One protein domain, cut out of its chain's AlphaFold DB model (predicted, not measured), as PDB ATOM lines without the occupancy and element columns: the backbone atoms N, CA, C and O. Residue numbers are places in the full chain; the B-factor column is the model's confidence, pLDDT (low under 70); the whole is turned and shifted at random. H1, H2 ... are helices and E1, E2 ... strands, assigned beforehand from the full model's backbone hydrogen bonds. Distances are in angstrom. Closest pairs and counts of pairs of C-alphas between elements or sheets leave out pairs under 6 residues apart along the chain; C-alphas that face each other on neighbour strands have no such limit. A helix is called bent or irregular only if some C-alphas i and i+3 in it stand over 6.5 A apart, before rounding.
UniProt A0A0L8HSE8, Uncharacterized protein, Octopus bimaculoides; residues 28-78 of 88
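AT A GLANCE: This is residues 28 to 78 of the 88 residues of an uncharacterized protein of Octopus bimaculoides (UniProt A0A0L8HSE8). A small sheet of three antiparallel strands makes the body, and a short helix, H1, sticks out from it past the end of E3, with no contact to the sheet. Between the edge strands E1 and E2 the chain makes a long loop, residues 34 to 46, which first folds back beside E1, while E2 and E3 form a hairpin with its turn at the end of the sheet away from H1. The printed part has 51 residues with three named strands and one named helix, in the order E1, E2, E3, H1 along the chain. The sheet's order is E1, E3, E2, and the class is mixed, helices and strands. The whole is loose, with a radius of gyration of the C-alphas of 12.3 A, and it spans 33 by 24 by 15 A, with H1 at one end.

HOW THE PARTS SIT: E1, residues 29 to 33, is an edge strand of the sheet. Its neighbour is the inner strand E3, residues 60 to 65. The two are antiparallel, with 166 degrees between their N-to-C directions. The C-alphas of Val 30 and Phe 62, which face each other, are 4.1 A apart. N 31 and O 61 are within hydrogen-bond range at 2.8 A, and so are N 63 and O 29, also at 2.8 A. Just past E1, residues 36 to 37 form a short antiparallel pairing with residues 32 to 33 of E1. The other edge strand is E2, residues 47 to 52, which is apart from E1. E2 and E3 are a hairpin, antiparallel, with 151 degrees between their directions. The C-alphas of Lys 65 and Tyr 47, which face each other, are 4.3 A apart. Across this pair N 48 and O 64 are within hydrogen-bond range at 2.8 A, and N 60 and O 52 at 2.8 A. H1, residues 68 to 76, is not on the sheet, with 0 pairs of C-alphas within 10 A, and it is apart from both E1 and E2. In H1, 1 of 5 O i to N i+4 pairs is within hydrogen-bond range, beside 4 of 6 O i to N i+3 pairs.

IN THESE COORDINATES: E1 runs from Gly 29, with its C-alpha at (-2.415, 143.162, 63.103), to Met 33, and its length from first to last C-alpha is 10.8 A. E2 runs from Tyr 47 to Glu 52 over 15.6 A. E3 runs from Val 60, with its C-alpha at (4.146, 146.292, 70.392), to Lys 65 over 16.0 A. H1 runs from Pro 68 to Phe 76 over 14.1 A, and its last C-alpha is at (10.713, 121.527, 69.149). H1 is not bent.

THE WHOLE: The two C-alphas farthest apart in the domain are those of Ala 36 and Phe 76, at 34.1 A. The first and last printed C-alphas, of Lys 28 and Gly 78, are 24.2 A apart. The link from E1 to E2 is long, with 13 residues, and its C-alphas lie 8 to 16 A from the mean of the C-alphas. The link from E2 to E3 is short, with 7 residues, and the link from E3 to H1 is tight, with 2 residues. Residues 68 to 78, of which 68 to 76 belong to H1, stand free, and without them the body of 40 residues spans 29 by 20 by 10 A. The printed part has no cut. The mean pLDDT of the printed part is 75.7; the same residues 68 to 78 are under 70, and the mean for H1 is 52.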
ATOM      1  N   LYS A  28      -5.649 139.642  62.397       76.88
ATOM      2  CA  LYS A  28      -4.246 139.955  62.069       76.88
ATOM      3  C   LYS A  28      -3.950 141.448  62.251       76.88
ATOM      4  O   LYS A  28      -4.646 142.278  61.672       76.88
ATOM      5  N   GLY A  29      -2.870 141.778  62.955       78.75
ATOM      6  CA  GLY A  29      -2.415 143.162  63.103       78.75
ATOM      7  C   GLY A  29      -2.088 143.560  64.537       78.75
ATOM      8  O   GLY A  29      -2.071 142.736  65.450       78.75
ATOM      9  N   VAL A  30      -1.776 144.842  64.725       80.69
ATOM     10  CA  VAL A  30      -1.347 145.397  66.014       80.69
ATOM     11  C   VAL A  30      -2.545 145.562  66.943       80.69
ATOM     12  O   VAL A  30      -3.462 146.321  66.650       80.69
ATOM     13  N   LYS A  31      -2.509 144.892  68.098       87.06
ATOM     14  CA  LYS A  31      -3.513 145.039  69.163       87.06
ATOM     15  C   LYS A  31      -3.134 146.102  70.188       87.06
ATOM     16  O   LYS A  31      -4.005 146.763  70.751       87.06
ATOM     17  N   ARG A  32      -1.837 146.317  70.417       83.75
ATOM     18  CA  ARG A  32      -1.335 147.352  71.327       83.75
ATOM     19  C   ARG A  32      -0.023 147.920  70.821       83.75
ATOM     20  O   ARG A  32       0.863 147.173  70.425       83.75
ATOM     21  N   MET A  33       0.132 149.232  70.918       86.06
ATOM     22  CA  MET A  33       1.392 149.910  70.648       86.06
ATOM     23  C   MET A  33       1.636 150.953  71.731       86.06
ATOM     24  O   MET A  33       0.857 151.891  71.907       86.06
ATOM     25  N   ARG A  34       2.716 150.792  72.493       85.69
ATOM     26  CA  ARG A  34       3.032 151.595  73.679       85.69
ATOM     27  C   ARG A  34       1.841 151.625  74.655       85.69
ATOM     28  O   ARG A  34       1.529 150.634  75.320       85.69
ATOM     29  N   LYS A  35       1.175 152.780  74.743       84.69
ATOM     30  CA  LYS A  35       0.005 153.040  75.591       84.69
ATOM     31  C   LYS A  35      -1.321 152.970  74.825       84.69
ATOM     32  O   LYS A  35      -2.362 152.942  75.467       84.69
ATOM     33  N   ALA A  36      -1.290 152.927  73.494       83.38
ATOM     34  CA  ALA A  36      -2.486 152.803  72.671       83.38
ATOM     35  C   ALA A  36      -2.921 151.334  72.603       83.38
ATOM     36  O   ALA A  36      -2.136 150.464  72.217       83.38
ATOM     37  N   VAL A  37      -4.163 151.068  73.000       84.75
ATOM     38  CA  VAL A  37      -4.817 149.763  72.864       84.75
ATOM     39  C   VAL A  37      -5.797 149.880  71.706       84.75
ATOM     40  O   VAL A  37      -6.746 150.652  71.785       84.75
ATOM     41  N   PHE A  38      -5.533 149.146  70.630       83.19
ATOM     42  CA  PHE A  38      -6.408 149.077  69.457       83.19
ATOM     43  C   PHE A  38      -7.452 147.980  69.622       83.19
ATOM     44  O   PHE A  38      -8.584 148.129  69.183       83.19
ATOM     45  N   CYS A  39      -7.061 146.880  70.265       82.62
ATOM     46  CA  CYS A  39      -7.928 145.747  70.526       82.62
ATOM     47  C   CYS A  39      -7.509 145.082  71.845       82.62
ATOM     48  O   CYS A  39      -6.339 144.745  72.051       82.62
ATOM     49  N   SER A  40      -8.457 144.954  72.773       82.81
ATOM     50  CA  SER A  40      -8.258 144.318  74.084       82.81
ATOM     51  C   SER A  40      -8.518 142.815  74.066       82.81
ATOM     52  O   SER A  40      -8.070 142.110  74.970       82.81
ATOM     53  N   GLU A  41      -9.210 142.343  73.034       84.38
ATOM     54  CA  GLU A  41      -9.612 140.953  72.877       84.38
ATOM     55  C   GLU A  41      -8.399 140.034  72.620       84.38
ATOM     56  O   GLU A  41      -7.271 140.492  72.362       84.38
ATOM     57  N   PRO A  42      -8.572 138.711  72.746       83.00
ATOM     58  CA  PRO A  42      -7.509 137.782  72.403       83.00
ATOM     59  C   PRO A  42      -7.465 137.551  70.878       83.00
ATOM     60  O   PRO A  42      -8.415 137.871  70.163       83.00
ATOM     61  N   CYS A  43      -6.354 137.040  70.343       83.44
ATOM     62  CA  CYS A  43      -6.214 136.826  68.896       83.44
ATOM     63  C   CYS A  43      -7.194 135.761  68.379       83.44
ATOM     64  O   CYS A  43      -7.464 134.785  69.067       83.44
ATOM     65  N   CYS A  44      -7.732 135.906  67.169       81.06
ATOM     66  CA  CYS A  44      -8.645 134.901  66.613       81.06
ATOM     67  C   CYS A  44      -7.984 133.513  66.467       81.06
ATOM     68  O   CYS A  44      -6.761 133.390  66.408       81.06
ATOM     69  N   SER A  45      -8.793 132.453  66.371       79.75
ATOM     70  CA  SER A  45      -8.284 131.092  66.148       79.75
ATOM     71  C   SER A  45      -7.392 131.023  64.899       79.75
ATOM     72  O   SER A  45      -7.700 131.622  63.867       79.75
ATOM     73  N   GLY A  46      -6.258 130.325  65.007       77.81
ATOM     74  CA  GLY A  46      -5.220 130.295  63.969       77.81
ATOM     75  C   GLY A  46      -4.247 131.481  63.999       77.81
ATOM     76  O   GLY A  46      -3.357 131.550  63.150       77.81
ATOM     77  N   TYR A  47      -4.380 132.385  64.975       79.19
ATOM     78  CA  TYR A  47      -3.441 133.471  65.233       79.19
ATOM     79  C   TYR A  47      -2.822 133.342  66.627       79.19
ATOM     80  O   TYR A  47      -3.455 132.866  67.568       79.19
ATOM     81  N   ILE A  48      -1.582 133.799  66.762       82.69
ATOM     82  CA  ILE A  48      -0.847 133.860  68.024       82.69
ATOM     83  C   ILE A  48      -0.548 135.304  68.400       82.69
ATOM     84  O   ILE A  48      -0.302 136.155  67.546       82.69
ATOM     85  N   GLU A  49      -0.549 135.566  69.701       83.06
ATOM     86  CA  GLU A  49      -0.110 136.847  70.236       83.06
ATOM     87  C   GLU A  49       1.420 136.892  70.281       83.06
ATOM     88  O   GLU A  49       2.067 136.034  70.888       83.06
ATOM     89  N   ARG A  50       1.993 137.919  69.659       85.31
ATOM     90  CA  ARG A  50       3.414 138.249  69.728       85.31
ATOM     91  C   ARG A  50       3.590 139.552  70.486       85.31
ATOM     92  O   ARG A  50       2.855 140.516  70.270       85.31
ATOM     93  N   VAL A  51       4.575 139.565  71.377       86.75
ATOM     94  CA  VAL A  51       4.987 140.745  72.134       86.75
ATOM     95  C   VAL A  51       6.417 141.066  71.735       86.75
ATOM     96  O   VAL A  51       7.328 140.286  72.003       86.75
ATOM     97  N   GLU A  52       6.609 142.223  71.122       85.06
ATOM     98  CA  GLU A  52       7.916 142.714  70.706       85.06
ATOM     99  C   GLU A  52       8.187 144.086  71.321       85.06
ATOM    100  O   GLU A  52       7.271 144.845  71.636       85.06
ATOM    101  N   ASN A  53       9.461 144.419  71.516       86.44
ATOM    102  CA  ASN A  53       9.871 145.733  72.011       86.44
ATOM    103  C   ASN A  53      11.002 146.315  71.149       86.44
ATOM    104  O   ASN A  53      12.140 146.426  71.611       86.44
ATOM    105  N   PRO A  54      10.724 146.643  69.877       83.00
ATOM    106  CA  PRO A  54      11.700 147.277  69.001       83.00
ATOM    107  C   PRO A  54      12.140 148.656  69.542       83.00
ATOM    108  O   PRO A  54      11.309 149.425  70.041       83.00
ATOM    109  N   PRO A  55      13.425 149.027  69.374       77.31
ATOM    110  CA  PRO A  55      14.054 150.175  70.039       77.31
ATOM    111  C   PRO A  55      13.455 151.555  69.700       77.31
ATOM    112  O   PRO A  55      13.701 152.512  70.426       77.31
ATOM    113  N   LEU A  56      12.642 151.676  68.643       79.50
ATOM    114  CA  LEU A  56      12.009 152.939  68.230       79.50
ATOM    115  C   LEU A  56      10.489 152.971  68.441       79.50
ATOM    116  O   LEU A  56       9.916 154.033  68.688       79.50
ATOM    117  N   LEU A  57       9.809 151.827  68.365       72.50
ATOM    118  CA  LEU A  57       8.344 151.772  68.446       72.50
ATOM    119  C   LEU A  57       7.867 151.494  69.879       72.50
ATOM    120  O   LEU A  57       6.728 151.829  70.204       72.50
ATOM    121  N   GLY A  58       8.748 151.022  70.769       81.56
ATOM    122  CA  GLY A  58       8.392 150.608  72.127       81.56
ATOM    123  C   GLY A  58       7.606 149.295  72.122       81.56
ATOM    124  O   GLY A  58       7.616 148.579  71.128       81.56
ATOM    125  N   LEU A  59       6.908 148.985  73.218       85.00
ATOM    126  CA  LEU A  59       6.139 147.742  73.342       85.00
ATOM    127  C   LEU A  59       5.063 147.645  72.250       85.00
ATOM    128  O   LEU A  59       4.133 148.452  72.228       85.00
ATOM    129  N   VAL A  60       5.152 146.633  71.396       86.38
ATOM    130  CA  VAL A  60       4.146 146.292  70.392       86.38
ATOM    131  C   VAL A  60       3.599 144.909  70.712       86.38
ATOM    132  O   VAL A  60       4.350 143.964  70.932       86.38
ATOM    133  N   VAL A  61       2.278 144.792  70.746       86.56
ATOM    134  CA  VAL A  61       1.579 143.514  70.846       86.56
ATOM    135  C   VAL A  61       0.730 143.360  69.596       86.56
ATOM    136  O   VAL A  61      -0.039 144.268  69.264       86.56
ATOM    137  N   PHE A  62       0.861 142.240  68.896       87.00
ATOM    138  CA  PHE A  62       0.155 141.988  67.640       87.00
ATOM    139  C   PHE A  62      -0.256 140.523  67.490       87.00
ATOM    140  O   PHE A  62       0.295 139.642  68.147       87.00
ATOM    141  N   CYS A  63      -1.244 140.284  66.630       86.38
ATOM    142  CA  CYS A  63      -1.714 138.957  66.257       86.38
ATOM    143  C   CYS A  63      -1.091 138.534  64.922       86.38
ATOM    144  O   CYS A  63      -1.291 139.189  63.891       86.38
ATOM    145  N   GLU A  64      -0.357 137.427  64.941       83.38
ATOM    146  CA  GLU A  64       0.326 136.828  63.792       83.38
ATOM    147  C   GLU A  64      -0.359 135.517  63.396       83.38
ATOM    148  O   GLU A  64      -0.748 134.743  64.264       83.38
ATOM    149  N   LYS A  65      -0.550 135.267  62.093       81.75
ATOM    150  CA  LYS A  65      -1.174 134.024  61.613       81.75
ATOM    151  C   LYS A  65      -0.162 132.889  61.732       81.75
ATOM    152  O   LYS A  65       0.954 133.045  61.255       81.75
ATOM    153  N   LEU A  66      -0.570 131.754  62.292       77.12
ATOM    154  CA  LEU A  66       0.255 130.550  62.277       77.12
ATOM    155  C   LEU A  66       0.403 130.050  60.840       77.12
ATOM    156  O   LEU A  66      -0.588 129.680  60.201       77.12
ATOM    157  N   GLU A  67       1.632 130.015  60.338       75.06
ATOM    158  CA  GLU A  67       1.937 129.274  59.121       75.06
ATOM    159  C   GLU A  67       2.126 127.780  59.458       75.06
ATOM    160  O   GLU A  67       2.514 127.415  60.577       75.06
ATOM    161  N   PRO A  68       1.831 126.865  58.518       63.75
ATOM    162  CA  PRO A  68       1.968 125.426  58.758       63.75
ATOM    163  C   PRO A  68       3.410 125.008  59.101       63.75
ATOM    164  O   PRO A  68       3.611 124.035  59.827       63.75
ATOM    165  N   SER A  69       4.410 125.762  58.641       57.59
ATOM    166  CA  SER A  69       5.833 125.597  58.972       57.59
ATOM    167  C   SER A  69       6.154 125.931  60.434       57.59
ATOM    168  O   SER A  69       6.942 125.225  61.068       57.59
ATOM    169  N   ASP A  70       5.516 126.957  61.002       57.78
ATOM    170  CA  ASP A  70       5.744 127.374  62.391       57.78
ATOM    171  C   ASP A  70       5.199 126.355  63.389       57.78
ATOM    172  O   ASP A  70       5.797 126.129  64.441       57.78
ATOM    173  N   SER A  71       4.112 125.668  63.027       52.94
ATOM    174  CA  SER A  71       3.486 124.624  63.851       52.94
ATOM    175  C   SER A  71       4.451 123.480  64.193       52.94
ATOM    176  O   SER A  71       4.364 122.897  65.276       52.94
ATOM    177  N   PHE A  72       5.398 123.174  63.299       49.09
ATOM    178  CA  PHE A  72       6.434 122.175  63.557       49.09
ATOM    179  C   PHE A  72       7.482 122.723  64.532       49.09
ATOM    180  O   PHE A  72       7.824 122.052  65.501       49.09
ATOM    181  N   LYS A  73       7.914 123.976  64.354       47.84
ATOM    182  CA  LYS A  73       8.902 124.652  65.212       47.84
ATOM    183  C   LYS A  73       8.418 124.819  66.658       47.84
ATOM    184  O   LYS A  73       9.175 124.552  67.587       47.84
ATOM    185  N   PHE A  74       7.132 125.125  66.857       48.56
ATOM    186  CA  PHE A  74       6.495 125.178  68.184       48.56
ATOM    187  C   PHE A  74       6.603 123.870  68.981       48.56
ATOM    188  O   PHE A  74       6.572 123.903  70.210       48.56
ATOM    189  N   ARG A  75       6.718 122.718  68.305       45.38
ATOM    190  CA  ARG A  75       6.858 121.415  68.965       45.38
ATOM    191  C   ARG A  75       8.283 121.145  69.460       45.38
ATOM    192  O   ARG A  75       8.438 120.322  70.356       45.38
ATOM    193  N   PHE A  76       9.294 121.805  68.888       46.25
ATOM    194  CA  PHE A  76      10.713 121.527  69.149       46.25
ATOM    195  C   PHE A  76      11.434 122.636  69.936       46.25
ATOM    196  O   PHE A  76      12.312 122.315  70.731       46.25
ATOM    197  N   ASP A  77      11.049 123.907  69.792       45.19
ATOM    198  CA  ASP A  77      11.707 125.056  70.443       45.19
ATOM    199  C   ASP A  77      11.001 125.483  71.744       45.19
ATOM    200  O   ASP A  77      10.529 126.612  71.894       45.19
ATOM    201  N   GLY A  78      10.895 124.564  72.704       46.72
ATOM    202  CA  GLY A  78      10.405 124.887  74.043       46.72
ATOM    203  C   GLY A  78      11.257 125.963  74.720       46.72
ATOM    204  O   GLY A  78      12.263 125.623  75.316       46.72
TER     205      GLY A  78